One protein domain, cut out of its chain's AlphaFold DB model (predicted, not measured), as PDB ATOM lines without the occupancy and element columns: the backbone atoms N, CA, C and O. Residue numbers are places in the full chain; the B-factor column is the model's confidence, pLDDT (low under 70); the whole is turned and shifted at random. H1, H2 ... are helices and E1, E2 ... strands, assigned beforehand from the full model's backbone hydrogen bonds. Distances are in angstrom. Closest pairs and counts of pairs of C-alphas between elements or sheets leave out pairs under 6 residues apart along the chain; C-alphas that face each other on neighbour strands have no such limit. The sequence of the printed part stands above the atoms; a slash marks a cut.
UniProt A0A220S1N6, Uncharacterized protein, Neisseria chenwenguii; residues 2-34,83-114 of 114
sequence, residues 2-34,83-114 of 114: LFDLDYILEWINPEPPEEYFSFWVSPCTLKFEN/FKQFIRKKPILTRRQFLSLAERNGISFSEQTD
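This is residues 2 to 34 and 83 to 114 of the 114 residues of an uncharacterized protein of Neisseria chenwenguii (UniProt A0A220S1N6). A long, strongly twisted hairpin, E1 and E2, makes the length of a rod, with the short strands E3 and E4 one after the other along the free side of E2, and the small helix H1 grazing the sheet. The printed part has 65 residues with four named strands and then one named helix, mostly strand, in a branched antiparallel sheet. It is only just loose, close to compact, with a radius of gyration of the C-alphas of 13.3 A and spans of 48 by 24 by 16 A.

E1, residues 2 to 12, and E2, residues 22 to 33, are antiparallel at 150 degrees; N 3 and O 30, 2.9 A apart, are within hydrogen-bond range. On the other side of E2 are E3, residues 83 to 87, with N 29 and O 86 at 2.9 A, and E4, residues 92 to 94, with N 23 and O 94 at 2.8 A. H1, residues 101 to 104, only grazes the sheet and is too short for an O i to N i+4 pair; its closest C-alpha pair with E2 is Arg 104 and Pro 27, 6.0 A.

E1 starts at C-alpha 2 (-15.563, 25.588, 8.704) and is 28.4 A long; E2 is 33.3 A and E3 13.6 A. H1 ends at C-alpha 104 (-4.320, 14.257, 6.272).

The C-alphas farthest apart, of Pro 17 and Asn 34, are 49.6 A apart. Residues 35 to 82 are cut out, with 9.7 A between C-alphas 34 and 83. No printed residue is under 70 in pLDDT.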
ATOM      1  N   LEU A   2     -16.177  26.916   8.682       97.50
ATOM      2  CA  LEU A   2     -15.563  25.588   8.704       97.50
ATOM      3  C   LEU A   2     -14.125  25.702   9.218       97.50
ATOM      4  O   LEU A   2     -13.403  26.596   8.779       97.50
ATOM      5  N   PHE A   3     -13.717  24.790  10.098       96.31
ATOM      6  CA  PHE A   3     -12.326  24.627  10.524       96.31
ATOM      7  C   PHE A   3     -11.827  23.241  10.133       96.31
ATOM      8  O   PHE A   3     -12.548  22.263  10.317       96.31
ATOM      9  N   ASP A   4     -10.598  23.174   9.627       96.12
ATOM     10  CA  ASP A   4      -9.887  21.931   9.326       96.12
ATOM     11  C   ASP A   4      -8.701  21.788  10.287       96.12
ATOM     12  O   ASP A   4      -7.694  22.493  10.159       96.12
ATOM     13  N   LEU A   5      -8.831  20.885  11.257       95.69
ATOM     14  CA  LEU A   5      -7.872  20.707  12.347       95.69
ATOM     15  C   LEU A   5      -7.548  19.234  12.594       95.69
ATOM     16  O   LEU A   5      -8.261  18.338  12.145       95.69
ATOM     17  N   ASP A   6      -6.475  18.990  13.338       96.88
ATOM     18  CA  ASP A   6      -6.127  17.660  13.828       96.88
ATOM     19  C   ASP A   6      -6.701  17.495  15.242       96.88
ATOM     20  O   ASP A   6      -6.292  18.184  16.172       96.88
ATOM     21  N   TYR A   7      -7.696  16.621  15.391       96.94
ATOM     22  CA  TYR A   7      -8.378  16.385  16.661       96.94
ATOM     23  C   TYR A   7      -7.678  15.264  17.425       96.94
ATOM     24  O   TYR A   7      -7.512  14.161  16.895       96.94
ATOM     25  N   ILE A   8      -7.288  15.530  18.670       97.56
ATOM     26  CA  ILE A   8      -6.730  14.522  19.574       97.56
ATOM     27  C   ILE A   8      -7.895  13.817  20.268       97.56
ATOM     28  O   ILE A   8      -8.593  14.414  21.082       97.56
ATOM     29  N   LEU A   9      -8.109  12.542  19.948       97.25
ATOM     30  CA  LEU A   9      -9.154  11.732  20.571       97.25
ATOM     31  C   LEU A   9      -8.739  11.237  21.956       97.25
ATOM     32  O   LEU A   9      -9.583  11.120  22.839       97.25
ATOM     33  N   GLU A  10      -7.457  10.918  22.132       97.75
ATOM     34  CA  GLU A  10      -6.951  10.337  23.371       97.75
ATOM     35  C   GLU A  10      -5.457  10.617  23.554       97.75
ATOM     36  O   GLU A  10      -4.676  10.575  22.596       97.75
ATOM     37  N   TRP A  11      -5.073  10.871  24.806       97.81
ATOM     38  CA  TRP A  11      -3.691  10.933  25.267       97.81
ATOM     39  C   TRP A  11      -3.318   9.591  25.892       97.81
ATOM     40  O   TRP A  11      -3.959   9.136  26.836       97.81
ATOM     41  N   ILE A  12      -2.257   8.974  25.388       98.06
ATOM     42  CA  ILE A  12      -1.752   7.689  25.860       98.06
ATOM     43  C   ILE A  12      -0.570   7.956  26.778       98.06
ATOM     44  O   ILE A  12       0.459   8.486  26.344       98.06
ATOM     45  N   ASN A  13      -0.737   7.596  28.052       96.81
ATOM     46  CA  ASN A  13       0.342   7.656  29.030       96.81
ATOM     47  C   ASN A  13       1.495   6.746  28.584       96.81
ATOM     48  O   ASN A  13       1.240   5.628  28.126       96.81
ATOM     49  N   PRO A  14       2.750   7.190  28.725       96.31
ATOM     50  CA  PRO A  14       3.883   6.317  28.484       96.31
ATOM     51  C   PRO A  14       3.907   5.171  29.504       96.31
ATOM     52  O   PRO A  14       3.709   5.384  30.702       96.31
ATOM     53  N   GLU A  15       4.192   3.961  29.029       93.94
ATOM     54  CA  GLU A  15       4.546   2.825  29.882       93.94
ATOM     55  C   GLU A  15       6.063   2.600  29.817       93.94
ATOM     56  O   GLU A  15       6.640   2.711  28.729       93.94
ATOM     57  N   PRO A  16       6.733   2.261  30.936       93.75
ATOM     58  CA  PRO A  16       8.170   2.009  30.926       93.75
ATOM     59  C   PRO A  16       8.571   0.989  29.842       93.75
ATOM     60  O   PRO A  16       7.942  -0.066  29.744       93.75
ATOM     61  N   PRO A  17       9.630   1.250  29.050       93.50
ATOM     62  CA  PRO A  17      10.644   2.294  29.235       93.50
ATOM     63  C   PRO A  17      10.355   3.627  28.520       93.50
ATOM     64  O   PRO A  17      11.247   4.468  28.461       93.50
ATOM     65  N   GLU A  18       9.174   3.825  27.932       93.88
ATOM     66  CA  GLU A  18       8.857   5.088  27.262       93.88
ATOM     67  C   GLU A  18       8.658   6.227  28.269       93.88
ATOM     68  O   GLU A  18       8.182   6.019  29.384       93.88
ATOM     69  N   GLU A  19       9.021   7.445  27.862       94.94
ATOM     70  CA  GLU A  19       8.958   8.649  28.711       94.94
ATOM     71  C   GLU A  19       7.972   9.701  28.183       94.94
ATOM     72  O   GLU A  19       7.576  10.612  28.909       94.94
ATOM     73  N   TYR A  20       7.561   9.587  26.917       95.69
ATOM     74  CA  TYR A  20       6.751  10.593  26.233       95.69
ATOM     75  C   TYR A  20       5.355  10.072  25.908       95.69
ATOM     76  O   TYR A  20       5.183   8.927  25.485       95.69
ATOM     77  N   PHE A  21       4.365  10.954  26.027       97.31
ATOM     78  CA  PHE A  21       3.001  10.679  25.590       97.31
ATOM     79  C   PHE A  21       2.939  10.319  24.103       97.31
ATOM     80  O   PHE A  21       3.691  10.835  23.271       97.31
ATOM     81  N   SER A  22       1.979   9.462  23.775       97.50
ATOM     82  CA  SER A  22       1.502   9.266  22.406       97.50
ATOM     83  C   SER A  22       0.037   9.680  22.314       97.50
ATOM     84  O   SER A  22      -0.636   9.839  23.329       97.50
ATOM     85  N   PHE A  23      -0.465   9.885  21.104       98.12
ATOM     86  CA  PHE A  23      -1.778  10.475  20.866       98.12
ATOM     87  C   PHE A  23      -2.499   9.716  19.762       98.12
ATOM     88  O   PHE A  23      -1.904   9.432  18.719       98.12
ATOM     89  N   TRP A  24      -3.785   9.443  19.961       98.44
ATOM     90  CA  TRP A  24      -4.678   9.076  18.865       98.44
ATOM     91  C   TRP A  24      -5.208  10.351  18.223       98.44
ATOM     92  O   TRP A  24      -6.011  11.061  18.823       98.44
ATOM     93  N   VAL A  25      -4.756  10.646  17.004       98.25
ATOM     94  CA  VAL A  25      -5.079  11.897  16.302       98.25
ATOM     95  C   VAL A  25      -5.816  11.597  15.005       98.25
ATOM     96  O   VAL A  25      -5.431  10.688  14.270       98.25
ATOM     97  N   SER A  26      -6.864  12.359  14.695       97.50
ATOM     98  CA  SER A  26      -7.584  12.250  13.424       97.50
ATOM     99  C   SER A  26      -7.858  13.622  12.803       97.50
ATOM    100  O   SER A  26      -8.203  14.552  13.535       97.50
ATOM    101  N   PRO A  27      -7.753  13.775  11.467       97.44
ATOM    102  CA  PRO A  27      -8.188  14.999  10.810       97.44
ATOM    103  C   PRO A  27      -9.700  15.198  10.983       97.44
ATOM    104  O   PRO A  27     -10.492  14.265  10.825       97.44
ATOM    105  N   CYS A  28     -10.103  16.427  11.280       97.19
ATOM    106  CA  CYS A  28     -11.450  16.764  11.709       97.19
ATOM    107  C   CYS A  28     -11.946  18.051  11.044       97.19
ATOM    108  O   CYS A  28     -11.208  19.033  10.951       97.19
ATOM    109  N   THR A  29     -13.213  18.051  10.622       97.88
ATOM    110  CA  THR A  29     -13.927  19.267  10.218       97.88
ATOM    111  C   THR A  29     -14.859  19.704  11.342       97.88
ATOM    112  O   THR A  29     -15.770  18.959  11.712       97.88
ATOM    113  N   LEU A  30     -14.695  20.931  11.835       98.00
ATOM    114  CA  LEU A  30     -15.716  21.593  12.649       98.00
ATOM    115  C   LEU A  30     -16.572  22.484  11.755       98.00
ATOM    116  O   LEU A  30     -16.038  23.312  11.017       98.00
ATOM    117  N   LYS A  31     -17.892  22.344  11.841       98.19
ATOM    118  CA  LYS A  31     -18.858  23.139  11.088       98.19
ATOM    119  C   LYS A  31     -19.776  23.897  12.022       98.19
ATOM    120  O   LYS A  31     -20.464  23.297  12.838       98.19
ATOM    121  N   PHE A  32     -19.844  25.203  11.810       98.31
ATOM    122  CA  PHE A  32     -20.789  26.094  12.466       98.31
ATOM    123  C   PHE A  32     -21.728  26.707  11.422       98.31
ATOM    124  O   PHE A  32     -21.263  27.297  10.439       98.31
ATOM    125  N   GLU A  33     -23.036  26.554  11.615       98.12
ATOM    126  CA  GLU A  33     -24.077  26.998  10.678       98.12
ATOM    127  C   GLU A  33     -24.469  28.460  10.947       98.12
ATOM    128  O   GLU A  33     -24.560  28.872  12.102       98.12
ATOM    129  N   ASN A  34     -24.712  29.241   9.887       97.62
ATOM    130  CA  ASN A  34     -25.169  30.641   9.961       97.62
ATOM    131  C   ASN A  34     -24.384  31.497  10.972       97.62
ATOM    132  O   ASN A  34     -24.943  32.007  11.938       97.62
ATOM    133  N   PHE A  83     -23.928  23.487  15.292       97.62
ATOM    134  CA  PHE A  83     -22.567  22.955  15.334       97.62
ATOM    135  C   PHE A  83     -22.552  21.467  14.968       97.62
ATOM    136  O   PHE A  83     -23.412  20.704  15.410       97.62
ATOM    137  N   LYS A  84     -21.575  21.051  14.156       97.38
ATOM    138  CA  LYS A  84     -21.295  19.649  13.824       97.38
ATOM    139  C   LYS A  84     -19.791  19.406  13.782       97.38
ATOM    140  O   LYS A  84     -19.038  20.244  13.290       97.38
ATOM    141  N   GLN A  85     -19.381  18.227  14.232       96.88
ATOM    142  CA  GLN A  85     -18.006  17.748  14.163       96.88
ATOM    143  C   GLN A  85     -17.945  16.486  13.302       96.88
ATOM    144  O   GLN A  85     -18.719  15.553  13.511       96.88
ATOM    145  N   PHE A  86     -17.004  16.447  12.361       97.38
ATOM    146  CA  PHE A  86     -16.799  15.317  11.460       97.38
ATOM    147  C   PHE A  86     -15.371  14.802  11.595       97.38
ATOM    148  O   PHE A  86     -14.425  15.452  11.157       97.38
ATOM    149  N   ILE A  87     -15.218  13.614  12.179       97.00
ATOM    150  CA  ILE A  87     -13.953  12.879  12.151       97.00
ATOM    151  C   ILE A  87     -13.809  12.295  10.745       97.00
ATOM    152  O   ILE A  87     -14.636  11.484  10.328       97.00
ATOM    153  N   ARG A  88     -12.800  12.747   9.993       95.44
ATOM    154  CA  ARG A  88     -12.679  12.445   8.559       95.44
ATOM    155  C   ARG A  88     -12.027  11.096   8.292       95.44
ATOM    156  O   ARG A  88     -12.292  10.508   7.257       95.44
ATOM    157  N   LYS A  89     -11.184  10.607   9.207       94.62
ATOM    158  CA  LYS A  89     -10.483   9.322   9.067       94.62
ATOM    159  C   LYS A  89     -10.412   8.552  10.380       94.62
ATOM    160  O   LYS A  89     -10.611   9.102  11.464       94.62
ATOM    161  N   LYS A  90     -10.022   7.281  10.296       95.62
ATOM    162  CA  LYS A  90      -9.593   6.523  11.477       95.62
ATOM    163  C   LYS A  90      -8.409   7.225  12.166       95.62
ATOM    164  O   LYS A  90      -7.515   7.698  11.460       95.62
ATOM    165  N   PRO A  91      -8.384   7.281  13.509       96.62
ATOM    166  CA  PRO A  91      -7.272   7.868  14.248       96.62
ATOM    167  C   PRO A  91      -5.940   7.173  13.952       96.62
ATOM    168  O   PRO A  91      -5.884   5.957  13.770       96.62
ATOM    169  N   ILE A  92      -4.864   7.953  13.948       97.62
ATOM    170  CA  ILE A  92      -3.482   7.503  13.800       97.62
ATOM    171  C   ILE A  92      -2.795   7.662  15.157       97.62
ATOM    172  O   ILE A  92      -2.856   8.740  15.750       97.62
ATOM    173  N   LEU A  93      -2.137   6.605  15.640       97.62
ATOM    174  CA  LEU A  93      -1.298   6.684  16.833       97.62
ATOM    175  C   LEU A  93       0.028   7.345  16.461       97.62
ATOM    176  O   LEU A  93       0.759   6.852  15.601       97.62
ATOM    177  N   THR A  94       0.344   8.464  17.100       97.00
ATOM    178  CA  THR A  94       1.529   9.272  16.796       97.00
ATOM    179  C   THR A  94       2.110   9.884  18.068       97.00
ATOM    180  O   THR A  94       1.410  10.080  19.054       97.00
ATOM    181  N   ARG A  95       3.403  10.224  18.054       95.88
ATOM    182  CA  ARG A  95       4.066  10.981  19.139       95.88
ATOM    183  C   ARG A  95       3.872  12.500  19.015       95.88
ATOM    184  O   ARG A  95       4.428  13.264  19.794       95.88
ATOM    185  N   ARG A  96       3.138  12.953  17.994       94.81
ATOM    186  CA  ARG A  96       2.862  14.368  17.699       94.81
ATOM    187  C   ARG A  96       1.384  14.660  17.931       94.81
ATOM    188  O   ARG A  96       0.548  13.823  17.632       94.81
ATOM    189  N   GLN A  97       1.069  15.877  18.355       94.12
ATOM    190  CA  GLN A  97      -0.311  16.354  18.513       94.12
ATOM    191  C   GLN A  97      -0.950  16.848  17.200       94.12
ATOM    192  O   GLN A  97      -2.046  17.391  17.207       94.12
ATOM    193  N   PHE A  98      -0.265  16.673  16.069       94.25
ATOM    194  CA  PHE A  98      -0.725  17.084  14.746       94.25
ATOM    195  C   PHE A  98      -0.312  16.053  13.694       94.25
ATOM    196  O   PHE A  98       0.622  15.266  13.897       94.25
ATOM    197  N   LEU A  99      -0.984  16.095  12.549       95.88
ATOM    198  CA  LEU A  99      -0.710  15.254  11.395       95.88
ATOM    199  C   LEU A  99      -0.054  16.084  10.289       95.88
ATOM    200  O   LEU A  99      -0.348  17.260  10.079       95.88
ATOM    201  N   SER A 100       0.853  15.464   9.539       94.94
ATOM    202  CA  SER A 100       1.382  16.062   8.313       94.94
ATOM    203  C   SER A 100       0.295  16.162   7.240       94.94
ATOM    204  O   SER A 100      -0.683  15.414   7.238       94.94
ATOM    205  N   LEU A 101       0.502  17.035   6.249       93.81
ATOM    206  CA  LEU A 101      -0.403  17.136   5.099       93.81
ATOM    207  C   LEU A 101      -0.601  15.791   4.385       93.81
ATOM    208  O   LEU A 101      -1.712  15.498   3.950       93.81
ATOM    209  N   ALA A 102       0.438  14.957   4.294       95.31
ATOM    210  CA  ALA A 102       0.329  13.631   3.691       95.31
ATOM    211  C   ALA A 102      -0.586  12.706   4.513       95.31
ATOM    212  O   ALA A 102      -1.495  12.099   3.957       95.31
ATOM    213  N   GLU A 103      -0.422  12.665   5.840       95.62
ATOM    214  CA  GLU A 103      -1.289  11.888   6.745       95.62
ATOM    215  C   GLU A 103      -2.763  12.347   6.657       95.62
ATOM    216  O   GLU A 103      -3.696  11.537   6.697       95.62
ATOM    217  N   ARG A 104      -2.987  13.647   6.425       93.56
ATOM    218  CA  ARG A 104      -4.320  14.257   6.272       93.56
ATOM    219  C   ARG A 104      -4.967  14.046   4.898       93.56
ATOM    220  O   ARG A 104      -6.181  14.205   4.792       93.56
ATOM    221  N   ASN A 105      -4.219  13.613   3.877       92.56
ATOM    222  CA  ASN A 105      -4.583  13.740   2.451       92.56
ATOM    223  C   ASN A 105      -4.848  15.202   2.029       92.56
ATOM    224  O   ASN A 105      -5.750  15.483   1.245       92.56
ATOM    225  N   GLY A 106      -4.055  16.135   2.553       93.88
ATOM    226  CA  GLY A 106      -4.187  17.567   2.301       93.88
ATOM    227  C   GLY A 106      -5.226  18.260   3.183       93.88
ATOM    228  O   GLY A 106      -5.734  17.699   4.158       93.88
ATOM    229  N   ILE A 107      -5.503  19.517   2.837       94.31
ATOM    230  CA  ILE A 107      -6.541  20.334   3.474       94.31
ATOM    231  C   ILE A 107      -7.899  19.840   2.988       94.31
ATOM    232  O   ILE A 107      -8.100  19.649   1.788       94.31
ATOM    233  N   SER A 108      -8.838  19.646   3.905       95.00
ATOM    234  CA  SER A 108     -10.195  19.245   3.551       95.00
ATOM    235  C   SER A 108     -11.185  19.662   4.624       95.00
ATOM    236  O   SER A 108     -10.931  19.538   5.818       95.00
ATOM    237  N   PHE A 109     -12.345  20.112   4.159       95.31
ATOM    238  CA  PHE A 109     -13.495  20.462   4.983       95.31
ATOM    239  C   PHE A 109     -14.655  19.491   4.734       95.31
ATOM    240  O   PHE A 109     -15.818  19.890   4.778       95.31
ATOM    241  N   SER A 110     -14.354  18.234   4.380       94.44
ATOM    242  CA  SER A 110     -15.398  17.244   4.118       94.44
ATOM    243  C   SER A 110     -16.278  17.046   5.352       94.44
ATOM    244  O   SER A 110     -15.800  16.969   6.485       94.44
ATOM    245  N   GLU A 111     -17.579  16.940   5.104       93.19
ATOM    246  CA  GLU A 111     -18.611  16.620   6.100       93.19
ATOM    247  C   GLU A 111     -18.925  15.108   6.105       93.19
ATOM    248  O   GLU A 111     -20.027  14.685   6.445       93.19
ATOM    249  N   GLN A 112     -17.972  14.286   5.653       85.62
ATOM    250  CA  GLN A 112     -18.086  12.830   5.540       85.62
ATOM    251  C   GLN A 112     -16.923  12.160   6.276       85.62
ATOM    252  O   GLN A 112     -15.806  12.687   6.281       85.62
ATOM    253  N   THR A 113     -17.209  11.011   6.886       75.06
ATOM    254  CA  THR A 113     -16.216  10.117   7.493       75.06
ATOM    255  C   THR A 113     -15.843   9.045   6.476       75.06
ATOM    256  O   THR A 113     -16.741   8.365   5.978       75.06
ATOM    257  N   ASP A 114     -14.547   8.921   6.175       70.06
ATOM    258  CA  ASP A 114     -13.995   7.862   5.315       70.06
ATOM    259  C   ASP A 114     -13.952   6.492   6.024       70.06
ATOM    260  O   ASP A 114     -13.689   6.442   7.254       70.06
TER     261      ASP A 114